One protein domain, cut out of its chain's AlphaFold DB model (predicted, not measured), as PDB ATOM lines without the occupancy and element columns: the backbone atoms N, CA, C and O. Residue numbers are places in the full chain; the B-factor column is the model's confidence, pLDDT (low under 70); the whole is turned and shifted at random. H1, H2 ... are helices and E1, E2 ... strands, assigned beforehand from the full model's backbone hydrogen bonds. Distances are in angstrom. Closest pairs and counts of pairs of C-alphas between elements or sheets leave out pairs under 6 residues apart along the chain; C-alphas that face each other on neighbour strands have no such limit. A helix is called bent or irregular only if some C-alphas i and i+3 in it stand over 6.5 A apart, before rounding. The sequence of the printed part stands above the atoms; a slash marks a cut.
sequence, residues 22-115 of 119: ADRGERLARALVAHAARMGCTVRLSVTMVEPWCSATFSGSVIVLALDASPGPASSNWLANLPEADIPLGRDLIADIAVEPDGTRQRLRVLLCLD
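Overview. This is residues 22 to 115 of the 119 residues of an uncharacterized protein of Sphingomonas zeae (UniProt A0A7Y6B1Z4). A twisted sheet of four strands, two of them sharply bent, curls round one long helix, H1. The shorter helix H2 packs near the end of H1, on edge strand E3. The printed part has 94 residues, with two named helices and four named strands in the order H1, E1, E2, H2, E3, E4. The sheet's order is E1, E2, E4, E3, all antiparallel, and the class is mixed, helices and strands. The whole is compact, with a radius of gyration of the C-alphas of 12.8 A, and only just elongated, spanning 40 by 26 by 21 A.

Along the chain. H1, residues 22 to 38, starts with C-alpha 22 at (210.776, 133.276, 178.122) and is 24.7 A long. E1, residues 43 to 54, is 29.5 A long and bends by 63 degrees at residue 48. E2, residues 59 to 69, is 30.6 A long. H2, residues 73 to 84, begins with C-alpha 73 at (179.928, 134.065, 181.756); it is irregular, with C-alphas 80 and 83 at 7.2 A. E3, residues 92 to 102, is 26.0 A long and bends by 66 degrees at residue 95. E4, residues 105 to 114, is 28.8 A long and ends with C-alpha 114 at (209.218, 118.122, 178.998).

Arrangement. E1 and E2 form a hairpin, antiparallel at 161 degrees, with N 44 and O 68 at 2.8 A, within hydrogen-bond range. E2 and E4 are antiparallel at 156 degrees, with N 63 and O 110 at 2.8 A. E4 and E3 form the other hairpin, with N 100 and O 107 at 2.8 A. H1 is on the sheet; its closest C-alphas to E1 are those of Ala 29 and Leu 45, 5.6 A. H1 and E4 are near each other. H2 is on the sheet too, at a height of 9.0 A; its closest C-alphas to E3 are those of Pro 83 and Ile 97, 5.2 A. The two helices on one face of the sheet make two layers. H1 and H2 are close but not clearly touching, with the C-alphas of Ala 36 and Trp 78 at 6.5 A, a steep tilt of 55 degrees, opposite ways. E2, H2 and E3 form a split strand-helix-strand unit, two strands running the same way with E4 between them, its crossover right-handed. E1 and E3 are apart. Every O i to N i+4 pair of H1 is within hydrogen-bond range, and 6 of 8 in H2.

Size, cuts and confidence. The C-alphas farthest apart, those of Ala 56 and Gly 72, are at 40.7 A. The printed part has no cut. The link from H2 to E3 is short and the others are tight. The mean pLDDT of the printed part is 87.1, and residues 22 and 115 are under 70.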
ATOM      1  N   ALA A  22     211.756 132.339 178.665       59.88
ATOM      2  CA  ALA A  22     210.776 133.276 178.122       59.88
ATOM      3  C   ALA A  22     210.030 132.752 176.875       59.88
ATOM      4  O   ALA A  22     208.818 132.924 176.780       59.88
ATOM      5  N   ASP A  23     210.696 132.035 175.958       77.94
ATOM      6  CA  ASP A  23     210.063 131.550 174.722       77.94
ATOM      7  C   ASP A  23     208.968 130.506 175.005       77.94
ATOM      8  O   ASP A  23     208.013 130.380 174.237       77.94
ATOM      9  N   ARG A  24     209.099 129.740 176.099       80.81
ATOM     10  CA  ARG A  24     208.105 128.738 176.525       80.81
ATOM     11  C   ARG A  24     206.870 129.395 177.119       80.81
ATOM     12  O   ARG A  24     205.760 129.052 176.718       80.81
ATOM     13  N   GLY A  25     207.071 130.366 178.011       86.75
ATOM     14  CA  GLY A  25     205.982 131.163 178.575       86.75
ATOM     15  C   GLY A  25     205.139 131.820 177.486       86.75
ATOM     16  O   GLY A  25     203.915 131.715 177.501       86.75
ATOM     17  N   GLU A  26     205.789 132.407 176.481       89.44
ATOM     18  CA  GLU A  26     205.111 133.078 175.367       89.44
ATOM     19  C   GLU A  26     204.359 132.110 174.437       89.44
ATOM     20  O   GLU A  26     203.324 132.453 173.858       89.44
ATOM     21  N   ARG A  27     204.854 130.879 174.249       89.62
ATOM     22  CA  ARG A  27     204.106 129.843 173.514       89.62
ATOM     23  C   ARG A  27     202.870 129.397 174.285       89.62
ATOM     24  O   ARG A  27     201.794 129.343 173.693       89.62
ATOM     25  N   LEU A  28     203.018 129.141 175.584       91.00
ATOM     26  CA  LEU A  28     201.909 128.781 176.460       91.00
ATOM     27  C   LEU A  28     200.836 129.877 176.474       91.00
ATOM     28  O   LEU A  28     199.669 129.589 176.222       91.00
ATOM     29  N   ALA A  29     201.229 131.135 176.687       92.81
ATOM     30  CA  ALA A  29     200.309 132.268 176.688       92.81
ATOM     31  C   ALA A  29     199.519 132.356 175.372       92.81
ATOM     32  O   ALA A  29     198.298 132.492 175.394       92.81
ATOM     33  N   ARG A  30     200.184 132.198 174.219       92.44
ATOM     34  CA  ARG A  30     199.513 132.195 172.909       92.44
ATOM     35  C   ARG A  30     198.534 131.036 172.736       92.44
ATOM     36  O   ARG A  30     197.439 131.259 172.223       92.44
ATOM     37  N   ALA A  31     198.900 129.830 173.161       92.62
ATOM     38  CA  ALA A  31     198.014 128.671 173.072       92.62
ATOM     39  C   ALA A  31     196.762 128.848 173.944       92.62
ATOM     40  O   ALA A  31     195.652 128.599 173.481       92.62
ATOM     41  N   LEU A  32     196.931 129.358 175.166       92.75
ATOM     42  CA  LEU A  32     195.829 129.652 176.081       92.75
ATOM     43  C   LEU A  32     194.908 130.760 175.546       92.75
ATOM     44  O   LEU A  32     193.691 130.609 175.600       92.75
ATOM     45  N   VAL A  33     195.464 131.834 174.970       93.81
ATOM     46  CA  VAL A  33     194.673 132.892 174.309       93.81
ATOM     47  C   VAL A  33     193.872 132.321 173.136       93.81
ATOM     48  O   VAL A  33     192.683 132.610 173.003       93.81
ATOM     49  N   ALA A  34     194.489 131.483 172.299       92.19
ATOM     50  CA  ALA A  34     193.797 130.840 171.184       92.19
ATOM     51  C   ALA A  34     192.694 129.883 171.668       92.19
ATOM     52  O   ALA A  34     191.612 129.839 171.082       92.19
ATOM     53  N   HIS A  35     192.940 129.142 172.750       92.19
ATOM     54  CA  HIS A  35     191.949 128.259 173.360       92.19
ATOM     55  C   HIS A  35     190.760 129.047 173.936       92.19
ATOM     56  O   HIS A  35     189.612 128.711 173.646       92.19
ATOM     57  N   ALA A  36     191.013 130.149 174.650       91.12
ATOM     58  CA  ALA A  36     189.966 131.046 175.146       91.12
ATOM     59  C   ALA A  36     189.108 131.617 174.006       91.12
ATOM     60  O   ALA A  36     187.877 131.588 174.079       91.12
ATOM     61  N   ALA A  37     189.746 132.056 172.914       91.06
ATOM     62  CA  ALA A  37     189.050 132.596 171.749       91.06
ATOM     63  C   ALA A  37     188.116 131.561 171.097       91.06
ATOM     64  O   ALA A  37     187.005 131.904 170.693       91.06
ATOM     65  N   ARG A  38     188.514 130.281 171.055       89.44
ATOM     66  CA  ARG A  38     187.662 129.176 170.567       89.44
ATOM     67  C   ARG A  38     186.434 128.934 171.448       89.44
ATOM     68  O   ARG A  38     185.417 128.478 170.941       89.44
ATOM     69  N   MET A  39     186.523 129.269 172.732       88.06
ATOM     70  CA  MET A  39     185.417 129.222 173.693       88.06
ATOM     71  C   MET A  39     184.592 130.523 173.715       88.06
ATOM     72  O   MET A  39     183.706 130.680 174.554       88.06
ATOM     73  N   GLY A  40     184.875 131.472 172.812       89.12
ATOM     74  CA  GLY A  40     184.167 132.750 172.715       89.12
ATOM     75  C   GLY A  40     184.584 133.787 173.763       89.12
ATOM     76  O   GLY A  40     183.872 134.769 173.965       89.12
ATOM     77  N   CYS A  41     185.720 133.594 174.439       90.56
ATOM     78  CA  CYS A  41     186.254 134.533 175.421       90.56
ATOM     79  C   CYS A  41     187.520 135.223 174.894       90.56
ATOM     80  O   CYS A  41     188.418 134.581 174.356       90.56
ATOM     81  N   THR A  42     187.615 136.541 175.075       90.25
ATOM     82  CA  THR A  42     188.849 137.286 174.793       90.25
ATOM     83  C   THR A  42     189.604 137.515 176.092       90.25
ATOM     84  O   THR A  42     189.084 138.153 177.007       90.25
ATOM     85  N   VAL A  43     190.837 137.015 176.154       91.44
ATOM     86  CA  VAL A  43     191.725 137.158 177.310       91.44
ATOM     87  C   VAL A  43     193.086 137.681 176.878       91.44
ATOM     88  O   VAL A  43     193.541 137.438 175.758       91.44
ATOM     89  N   ARG A  44     193.755 138.380 177.786       92.50
ATOM     90  CA  ARG A  44     195.152 138.780 177.669       92.50
ATOM     91  C   ARG A  44     195.946 138.048 178.742       92.50
ATOM     92  O   ARG A  44     195.631 138.124 179.925       92.50
ATOM     93  N   LEU A  45     196.993 137.360 178.304       92.12
ATOM     94  CA  LEU A  45     197.945 136.677 179.170       92.12
ATOM     95  C   LEU A  45     199.315 137.330 179.031       92.12
ATOM     96  O   LEU A  45     199.706 137.743 177.939       92.12
ATOM     97  N   SER A  46     200.032 137.465 180.139       91.50
ATOM     98  CA  SER A  46     201.400 137.989 180.159       91.50
ATOM     99  C   SER A  46     202.258 137.122 181.065       91.50
ATOM    100  O   SER A  46     201.831 136.773 182.163       91.50
ATOM    101  N   VAL A  47     203.448 136.748 180.597       90.94
ATOM    102  CA  VAL A  47     204.366 135.907 181.367       90.94
ATOM    103  C   VAL A  47     204.966 136.728 182.499       90.94
ATOM    104  O   VAL A  47     205.690 137.691 182.259       90.94
ATOM    105  N   THR A  48     204.679 136.331 183.734       90.00
ATOM    106  CA  THR A  48     205.210 136.984 184.934       90.00
ATOM    107  C   THR A  48     206.503 136.317 185.381       90.00
ATOM    108  O   THR A  48     207.445 136.986 185.798       90.00
ATOM    109  N   MET A  49     206.554 134.987 185.302       87.94
ATOM    110  CA  MET A  49     207.668 134.198 185.812       87.94
ATOM    111  C   MET A  49     207.780 132.884 185.049       87.94
ATOM    112  O   MET A  49     206.773 132.279 184.677       87.94
ATOM    113  N   VAL A  50     209.015 132.436 184.846       88.69
ATOM    114  CA  VAL A  50     209.317 131.093 184.355       88.69
ATOM    115  C   VAL A  50     210.448 130.533 185.198       88.69
ATOM    116  O   VAL A  50     211.562 131.055 185.158       88.69
ATOM    117  N   GLU A  51     210.170 129.463 185.930       88.00
ATOM    118  CA  GLU A  51     211.141 128.776 186.777       88.00
ATOM    119  C   GLU A  51     211.341 127.338 186.291       88.00
ATOM    120  O   GLU A  51     210.368 126.660 185.947       88.00
ATOM    121  N   PRO A  52     212.586 126.836 186.230       86.06
ATOM    122  CA  PRO A  52     212.821 125.425 185.971       86.06
ATOM    123  C   PRO A  52     212.243 124.584 187.115       86.06
ATOM    124  O   PRO A  52     212.363 124.943 188.283       86.06
ATOM    125  N   TRP A  53     211.647 123.444 186.777       84.62
ATOM    126  CA  TRP A  53     211.119 122.497 187.755       84.62
ATOM    127  C   TRP A  53     211.545 121.079 187.397       84.62
ATOM    128  O   TRP A  53     211.601 120.716 186.222       84.62
ATOM    129  N   CYS A  54     211.833 120.268 188.405       82.31
ATOM    130  CA  CYS A  54     212.090 118.848 188.237       82.31
ATOM    131  C   CYS A  54     211.557 118.058 189.433       82.31
ATOM    132  O   CYS A  54     211.576 118.529 190.568       82.31
ATOM    133  N   SER A  55     211.130 116.835 189.158       79.31
ATOM    134  CA  SER A  55     210.802 115.784 190.115       79.31
ATOM    135  C   SER A  55     211.754 114.599 189.897       79.31
ATOM    136  O   SER A  55     212.623 114.642 189.027       79.31
ATOM    137  N   ALA A  56     211.585 113.517 190.659       81.38
ATOM    138  CA  ALA A  56     212.371 112.292 190.512       81.38
ATOM    139  C   ALA A  56     212.273 111.673 189.102       81.38
ATOM    140  O   ALA A  56     213.218 111.036 188.648       81.38
ATOM    141  N   THR A  57     211.143 111.860 188.412       78.62
ATOM    142  CA  THR A  57     210.852 111.224 187.113       78.62
ATOM    143  C   THR A  57     210.559 112.204 185.981       78.62
ATOM    144  O   THR A  57     210.533 111.800 184.824       78.62
ATOM    145  N   PHE A  58     210.338 113.484 186.288       80.00
ATOM    146  CA  PHE A  58     209.941 114.490 185.302       80.00
ATOM    147  C   PHE A  58     210.805 115.737 185.413       80.00
ATOM    148  O   PHE A  58     211.270 116.103 186.488       80.00
ATOM    149  N   SER A  59     211.014 116.413 184.292       84.81
ATOM    150  CA  SER A  59     211.658 117.725 184.230       84.81
ATOM    151  C   SER A  59     210.789 118.658 183.406       84.81
ATOM    152  O   SER A  59     210.041 118.213 182.540       84.81
ATOM    153  N   GLY A  60     210.859 119.951 183.683       88.69
ATOM    154  CA  GLY A  60     209.826 120.867 183.249       88.69
ATOM    155  C   GLY A  60     210.106 122.321 183.577       88.69
ATOM    156  O   GLY A  60     211.243 122.754 183.805       88.69
ATOM    157  N   SER A  61     209.045 123.112 183.566       90.69
ATOM    158  CA  SER A  61     209.072 124.502 184.005       90.69
ATOM    159  C   SER A  61     207.731 124.865 184.627       90.69
ATOM    160  O   SER A  61     206.682 124.509 184.092       90.69
ATOM    161  N   VAL A  62     207.768 125.596 185.736       91.00
ATOM    162  CA  VAL A  62     206.595 126.281 186.276       91.00
ATOM    163  C   VAL A  62     206.539 127.658 185.630       91.00
ATOM    164  O   VAL A  62     207.507 128.417 185.671       91.00
ATOM    165  N   ILE A  63     205.412 127.971 185.004       91.62
ATOM    166  CA  ILE A  63     205.164 129.255 184.356       91.62
ATOM    167  C   ILE A  63     204.016 129.936 185.082       91.62
ATOM    168  O   ILE A  63     202.938 129.363 185.230       91.62
ATOM    169  N   VAL A  64     204.240 131.175 185.506       92.44
ATOM    170  CA  VAL A  64     203.197 132.024 186.082       92.44
ATOM    171  C   VAL A  64     202.806 133.075 185.056       92.44
ATOM    172  O   VAL A  64     203.660 133.808 184.547       92.44
ATOM    173  N   LEU A  65     201.512 133.152 184.763       93.25
ATOM    174  CA  LEU A  65     200.920 134.110 183.841       93.25
ATOM    175  C   LEU A  65     199.957 135.021 184.597       93.25
ATOM    176  O   LEU A  65     199.099 134.540 185.334       93.25
ATOM    177  N   ALA A  66     200.049 136.326 184.370       92.44
ATOM    178  CA  ALA A  66     198.989 137.251 184.746       92.44
ATOM    179  C   ALA A  66     197.844 137.157 183.728       92.44
ATOM    180  O   ALA A  66     198.093 137.199 182.518       92.44
ATOM    181  N   LEU A  67     196.608 137.046 184.218       91.75
ATOM    182  CA  LEU A  67     195.393 137.012 183.409       91.75
ATOM    183  C   LEU A  67     194.625 138.328 183.538       91.75
ATOM    184  O   LEU A  67     194.279 138.769 184.634       91.75
ATOM    185  N   ASP A  68     194.316 138.912 182.385       90.44
ATOM    186  CA  ASP A  68     193.393 140.029 182.245       90.44
ATOM    187  C   ASP A  68     192.284 139.614 181.267       90.44
ATOM    188  O   ASP A  68     192.537 139.323 180.095       90.44
ATOM    189  N   ALA A  69     191.062 139.494 181.772       86.06
ATOM    190  CA  ALA A  69     189.899 139.062 181.012       86.06
ATOM    191  C   ALA A  69     188.709 139.944 181.374       86.06
ATOM    192  O   ALA A  69     188.496 140.260 182.547       86.06
ATOM    193  N   SER A  70     187.903 140.306 180.376       83.62
ATOM    194  CA  SER A  70     186.639 140.990 180.643       83.62
ATOM    195  C   SER A  70     185.723 140.061 181.445       83.62
ATOM    196  O   SER A  70     185.486 138.934 180.999       83.62
ATOM    197  N   PRO A  71     185.192 140.501 182.600       80.75
ATOM    198  CA  PRO A  71     184.334 139.663 183.423       80.75
ATOM    199  C   PRO A  71     183.061 139.306 182.652       80.75
ATOM    200  O   PRO A  71     182.343 140.181 182.166       80.75
ATOM    201  N   GLY A  72     182.777 138.012 182.537       85.56
ATOM    202  CA  GLY A  72     181.581 137.524 181.869       85.56
ATOM    203  C   GLY A  72     181.389 136.017 182.022       85.56
ATOM    204  O   GLY A  72     182.292 135.303 182.459       85.56
ATOM    205  N   PRO A  73     180.218 135.492 181.637       87.25
ATOM    206  CA  PRO A  73     179.928 134.065 181.756       87.25
ATOM    207  C   PRO A  73     180.897 133.207 180.930       87.25
ATOM    208  O   PRO A  73     181.299 132.141 181.383       87.25
ATOM    209  N   ALA A  74     181.338 133.691 179.764       88.06
ATOM    210  CA  ALA A  74     182.299 132.984 178.919       88.06
ATOM    211  C   ALA A  74     183.691 132.869 179.568       88.06
ATOM    212  O   ALA A  74     184.291 131.799 179.510       88.06
ATOM    213  N   SER A  75     184.190 133.929 180.220       87.81
ATOM    214  CA  SER A  75     185.489 133.895 180.909       87.81
ATOM    215  C   SER A  75     185.440 132.999 182.142       87.81
ATOM    216  O   SER A  75     186.347 132.200 182.352       87.81
ATOM    217  N   SER A  76     184.362 133.081 182.927       89.19
ATOM    218  CA  SER A  76     184.171 132.235 184.107       89.19
ATOM    219  C   SER A  76     184.045 130.761 183.727       89.19
ATOM    220  O   SER A  76     184.659 129.912 184.366       89.19
ATOM    221  N   ASN A  77     183.303 130.456 182.657       90.06
ATOM    222  CA  ASN A  77     183.186 129.093 182.149       90.06
ATOM    223  C   ASN A  77     184.534 128.583 181.622       90.06
ATOM    224  O   ASN A  77     184.947 127.480 181.957       90.06
ATOM    225  N   TRP A  78     185.260 129.393 180.847       91.06
ATOM    226  CA  TRP A  78     186.589 129.025 180.359       91.06
ATOM    227  C   TRP A  78     187.555 128.705 181.508       91.06
ATOM    228  O   TRP A  78     188.198 127.661 181.482       91.06
ATOM    229  N   LEU A  79     187.593 129.538 182.551       89.75
ATOM    230  CA  LEU A  79     188.444 129.313 183.722       89.75
ATOM    231  C   LEU A  79     188.061 128.071 184.522       89.75
ATOM    232  O   LEU A  79     188.947 127.378 185.011       89.75
ATOM    233  N   ALA A  80     186.764 127.784 184.643       89.44
ATOM    234  CA  ALA A  80     186.281 126.600 185.342       89.44
ATOM    235  C   ALA A  80     186.664 125.297 184.620       89.44
ATOM    236  O   ALA A  80     186.934 124.302 185.282       89.44
ATOM    237  N   ASN A  81     186.722 125.313 183.285       88.69
ATOM    238  CA  ASN A  81     187.083 124.143 182.480       88.69
ATOM    239  C   ASN A  81     188.592 124.045 182.196       88.69
ATOM    240  O   ASN A  81     189.051 123.020 181.703       88.69
ATOM    241  N   LEU A  82     189.373 125.091 182.488       88.00
ATOM    242  CA  LEU A  82     190.798 125.151 182.151       88.00
ATOM    243  C   LEU A  82     191.646 124.022 182.771       88.00
ATOM    244  O   LEU A  82     192.504 123.511 182.054       88.00
ATOM    245  N   PRO A  83     191.437 123.601 184.037       84.31
ATOM    246  CA  PRO A  83     192.214 122.510 184.636       84.31
ATOM    247  C   PRO A  83     192.008 121.148 183.958       84.31
ATOM    248  O   PRO A  83     192.881 120.292 184.027       84.31
ATOM    249  N   GLU A  84     190.861 120.950 183.306       82.81
ATOM    250  CA  GLU A  84     190.508 119.709 182.602       82.81
ATOM    251  C   GLU A  84     190.693 119.827 181.079       82.81
ATOM    252  O   GLU A  84     190.538 118.849 180.347       82.81
ATOM    253  N   ALA A  85     191.012 121.025 180.581       84.88
ATOM    254  CA  ALA A  85     191.147 121.283 179.159       84.88
ATOM    255  C   ALA A  85     192.453 120.700 178.613       84.88
ATOM    256  O   ALA A  85     193.546 121.038 179.066       84.88
ATOM    257  N   ASP A  86     192.341 119.893 177.558       83.69
ATOM    258  CA  ASP A  86     193.502 119.454 176.791       83.69
ATOM    259  C   ASP A  86     193.921 120.552 175.802       83.69
ATOM    260  O   ASP A  86     193.197 120.892 174.856       83.69
ATOM    261  N   ILE A  87     195.081 121.159 176.057       86.19
ATOM    262  CA  ILE A  87     195.600 122.291 175.285       86.19
ATOM    263  C   ILE A  87     196.924 121.873 174.639       86.19
ATOM    264  O   ILE A  87     197.949 121.781 175.321       86.19
ATOM    265  N   PRO A  88     196.944 121.661 173.311       83.06
ATOM    266  CA  PRO A  88     198.127 121.158 172.633       83.06
ATOM    267  C   PRO A  88     199.240 122.216 172.593       83.06
ATOM    268  O   PRO A  88     199.053 123.318 172.073       83.06
ATOM    269  N   LEU A  89     200.430 121.851 173.084       83.88
ATOM    270  CA  LEU A  89     201.643 122.691 173.087       83.88
ATOM    271  C   LEU A  89     202.803 122.104 172.266       83.88
ATOM    272  O   LEU A  89     203.964 122.506 172.399       83.88
ATOM    273  N   GLY A  90     202.494 121.184 171.353       80.44
ATOM    274  CA  GLY A  90     203.483 120.548 170.491       80.44
ATOM    275  C   GLY A  90     204.367 119.580 171.272       80.44
ATOM    276  O   GLY A  90     203.948 118.463 171.535       80.44
ATOM    277  N   ARG A  91     205.600 119.994 171.599       75.50
ATOM    278  CA  ARG A  91     206.603 119.151 172.294       75.50
ATOM    279  C   ARG A  91     206.554 119.267 173.818       75.50
ATOM    280  O   ARG A  91     207.147 118.443 174.504       75.50
ATOM    281  N   ASP A  92     205.928 120.324 174.325       81.62
ATOM    282  CA  ASP A  92     205.752 120.553 175.755       81.62
ATOM    283  C   ASP A  92     204.362 120.014 176.150       81.62
ATOM    284  O   ASP A  92     203.406 120.183 175.388       81.62
ATOM    285  N   LEU A  93     204.236 119.371 177.314       86.12
ATOM    286  CA  LEU A  93     202.960 118.861 177.826       86.12
ATOM    287  C   LEU A  93     202.543 119.652 179.064       86.12
ATOM    288  O   LEU A  93     203.348 119.866 179.970       86.12
ATOM    289  N   ILE A  94     201.284 120.086 179.112       88.62
ATOM    290  CA  ILE A  94     200.715 120.691 180.313       88.62
ATOM    291  C   ILE A  94     200.424 119.572 181.308       88.62
ATOM    292  O   ILE A  94     199.560 118.737 181.069       88.62
ATOM    293  N   ALA A  95     201.166 119.548 182.409       87.75
ATOM    294  CA  ALA A  95     200.971 118.567 183.466       87.75
ATOM    295  C   ALA A  95     199.940 119.031 184.498       87.75
ATOM    296  O   ALA A  95     199.240 118.203 185.069       87.75
ATOM    297  N   ASP A  96     199.874 120.340 184.750       88.56
ATOM    298  CA  ASP A  96     198.937 120.930 185.703       88.56
ATOM    299  C   ASP A  96     198.672 122.406 185.371       88.56
ATOM    300  O   ASP A  96     199.572 123.120 184.908       88.56
ATOM    301  N   ILE A  97     197.448 122.872 185.630       92.62
ATOM    302  CA  ILE A  97     197.052 124.282 185.553       92.62
ATOM    303  C   ILE A  97     196.248 124.624 186.804       92.62
ATOM    304  O   ILE A  97     195.128 124.152 186.989       92.62
ATOM    305  N   ALA A  98     196.774 125.550 187.598       90.25
ATOM    306  CA  ALA A  98     196.057 126.153 188.708       90.25
ATOM    307  C   ALA A  98     195.658 127.595 188.371       90.25
ATOM    308  O   ALA A  98     196.483 128.405 187.935       90.25
ATOM    309  N   VAL A  99     194.390 127.926 188.612       89.88
ATOM    310  CA  VAL A  99     193.893 129.305 188.605       89.88
ATOM    311  C   VAL A  99     193.945 129.821 190.037       89.88
ATOM    312  O   VAL A  99     193.259 129.303 190.915       89.88
ATOM    313  N   GLU A 100     194.751 130.846 190.281       87.81
ATOM    314  CA  GLU A 100     194.932 131.428 191.606       87.81
ATOM    315  C   GLU A 100     194.439 132.886 191.615       87.81
ATOM    316  O   GLU A 100     194.670 133.632 190.657       87.81
ATOM    317  N   PRO A 101     193.752 133.330 192.681       84.12
ATOM    318  CA  PRO A 101     193.411 134.738 192.836       84.12
ATOM    319  C   PRO A 101     194.675 135.570 193.116       84.12
ATOM    320  O   PRO A 101     195.523 135.173 193.914       84.12
ATOM    321  N   ASP A 102     194.782 136.741 192.484       82.88
ATOM    322  CA  ASP A 102     195.877 137.702 192.667       82.88
ATOM    323  C   ASP A 102     195.314 139.124 192.833       82.88
ATOM    324  O   ASP A 102     195.235 139.925 191.897       82.88
ATOM    325  N   GLY A 103     194.822 139.416 194.039       82.38
ATOM    326  CA  GLY A 103     194.140 140.673 194.345       82.38
ATOM    327  C   GLY A 103     192.851 140.837 193.535       82.38
ATOM    328  O   GLY A 103     191.911 140.062 193.690       82.38
ATOM    329  N   THR A 104     192.796 141.865 192.683       78.88
ATOM    330  CA  THR A 104     191.670 142.119 191.763       78.88
ATOM    331  C   THR A 104     191.791 141.373 190.434       78.88
ATOM    332  O   THR A 104     190.888 141.450 189.603       78.88
ATOM    333  N   ARG A 105     192.908 140.675 190.217       81.06
ATOM    334  CA  ARG A 105     193.203 139.902 189.013       81.06
ATOM    335  C   ARG A 105     193.284 138.418 189.340       81.06
ATOM    336  O   ARG A 105     193.162 137.986 190.486       81.06
ATOM    337  N   GLN A 106     193.469 137.629 188.297       88.25
ATOM    338  CA  GLN A 106     193.743 136.208 188.403       88.25
ATOM    339  C   GLN A 106     195.128 135.934 187.833       88.25
ATOM    340  O   GLN A 106     195.592 136.618 186.916       88.25
ATOM    341  N   ARG A 107     195.784 134.913 188.369       91.19
ATOM    342  CA  ARG A 107     197.030 134.387 187.828       91.19
ATOM    343  C   ARG A 107     196.857 132.913 187.508       91.19
ATOM    344  O   ARG A 107     196.144 132.191 188.202       91.19
ATOM    345  N   LEU A 108     197.512 132.475 186.447       92.19
ATOM    346  CA  LEU A 108     197.583 131.072 186.075       92.19
ATOM    347  C   LEU A 108     198.967 130.566 186.438       92.19
ATOM    348  O   LEU A 108     199.967 131.135 185.998       92.19
ATOM    349  N   ARG A 109     199.026 129.498 187.223       93.00
ATOM    350  CA  ARG A 109     200.258 128.774 187.510       93.00
ATOM    351  C   ARG A 109     200.203 127.458 186.752       93.00
ATOM    352  O   ARG A 109     199.362 126.612 187.034       93.00
ATOM    353  N   VAL A 110     201.076 127.316 185.766       91.62
ATOM    354  CA  VAL A 110     201.074 126.192 184.829       91.62
ATOM    355  C   VAL A 110     202.356 125.400 184.985       91.62
ATOM    356  O   VAL A 110     203.450 125.960 184.908       91.62
ATOM    357  N   LEU A 111     202.224 124.092 185.174       91.38
ATOM    358  CA  LEU A 111     203.337 123.162 185.147       91.38
ATOM    359  C   LEU A 111     203.455 122.563 183.747       91.38
ATOM    360  O   LEU A 111     202.576 121.830 183.301       91.38
ATOM    361  N   LEU A 112     204.559 122.854 183.066       89.62
ATOM    362  CA  LEU A 112     204.915 122.179 181.824       89.62
ATOM    363  C   LEU A 112     205.906 121.061 182.113       89.62
ATOM    364  O   LEU A 112     206.973 121.318 182.670       89.62
ATOM    365  N   CYS A 113     205.589 119.852 181.669       87.06
ATOM    366  CA  CYS A 113     206.536 118.752 181.579       87.06
ATOM    367  C   CYS A 113     207.194 118.749 180.200       87.06
ATOM    368  O   CYS A 113     206.550 118.937 179.166       87.06
ATOM    369  N   LEU A 114     208.501 118.511 180.197       81.44
ATOM    370  CA  LEU A 114     209.218 118.122 178.998       81.44
ATOM    371  C   LEU A 114     208.905 116.657 178.744       81.44
ATOM    372  O   LEU A 114     209.048 115.832 179.648       81.44
ATOM    373  N   ASP A 115     208.501 116.342 177.520       64.62
ATOM    374  CA  ASP A 115     208.461 114.953 177.106       64.62
ATOM    375  C   ASP A 115     209.885 114.373 177.175       64.62
ATOM    376  O   ASP A 115     210.839 114.940 176.631       64.62
TER     377      ASP A 115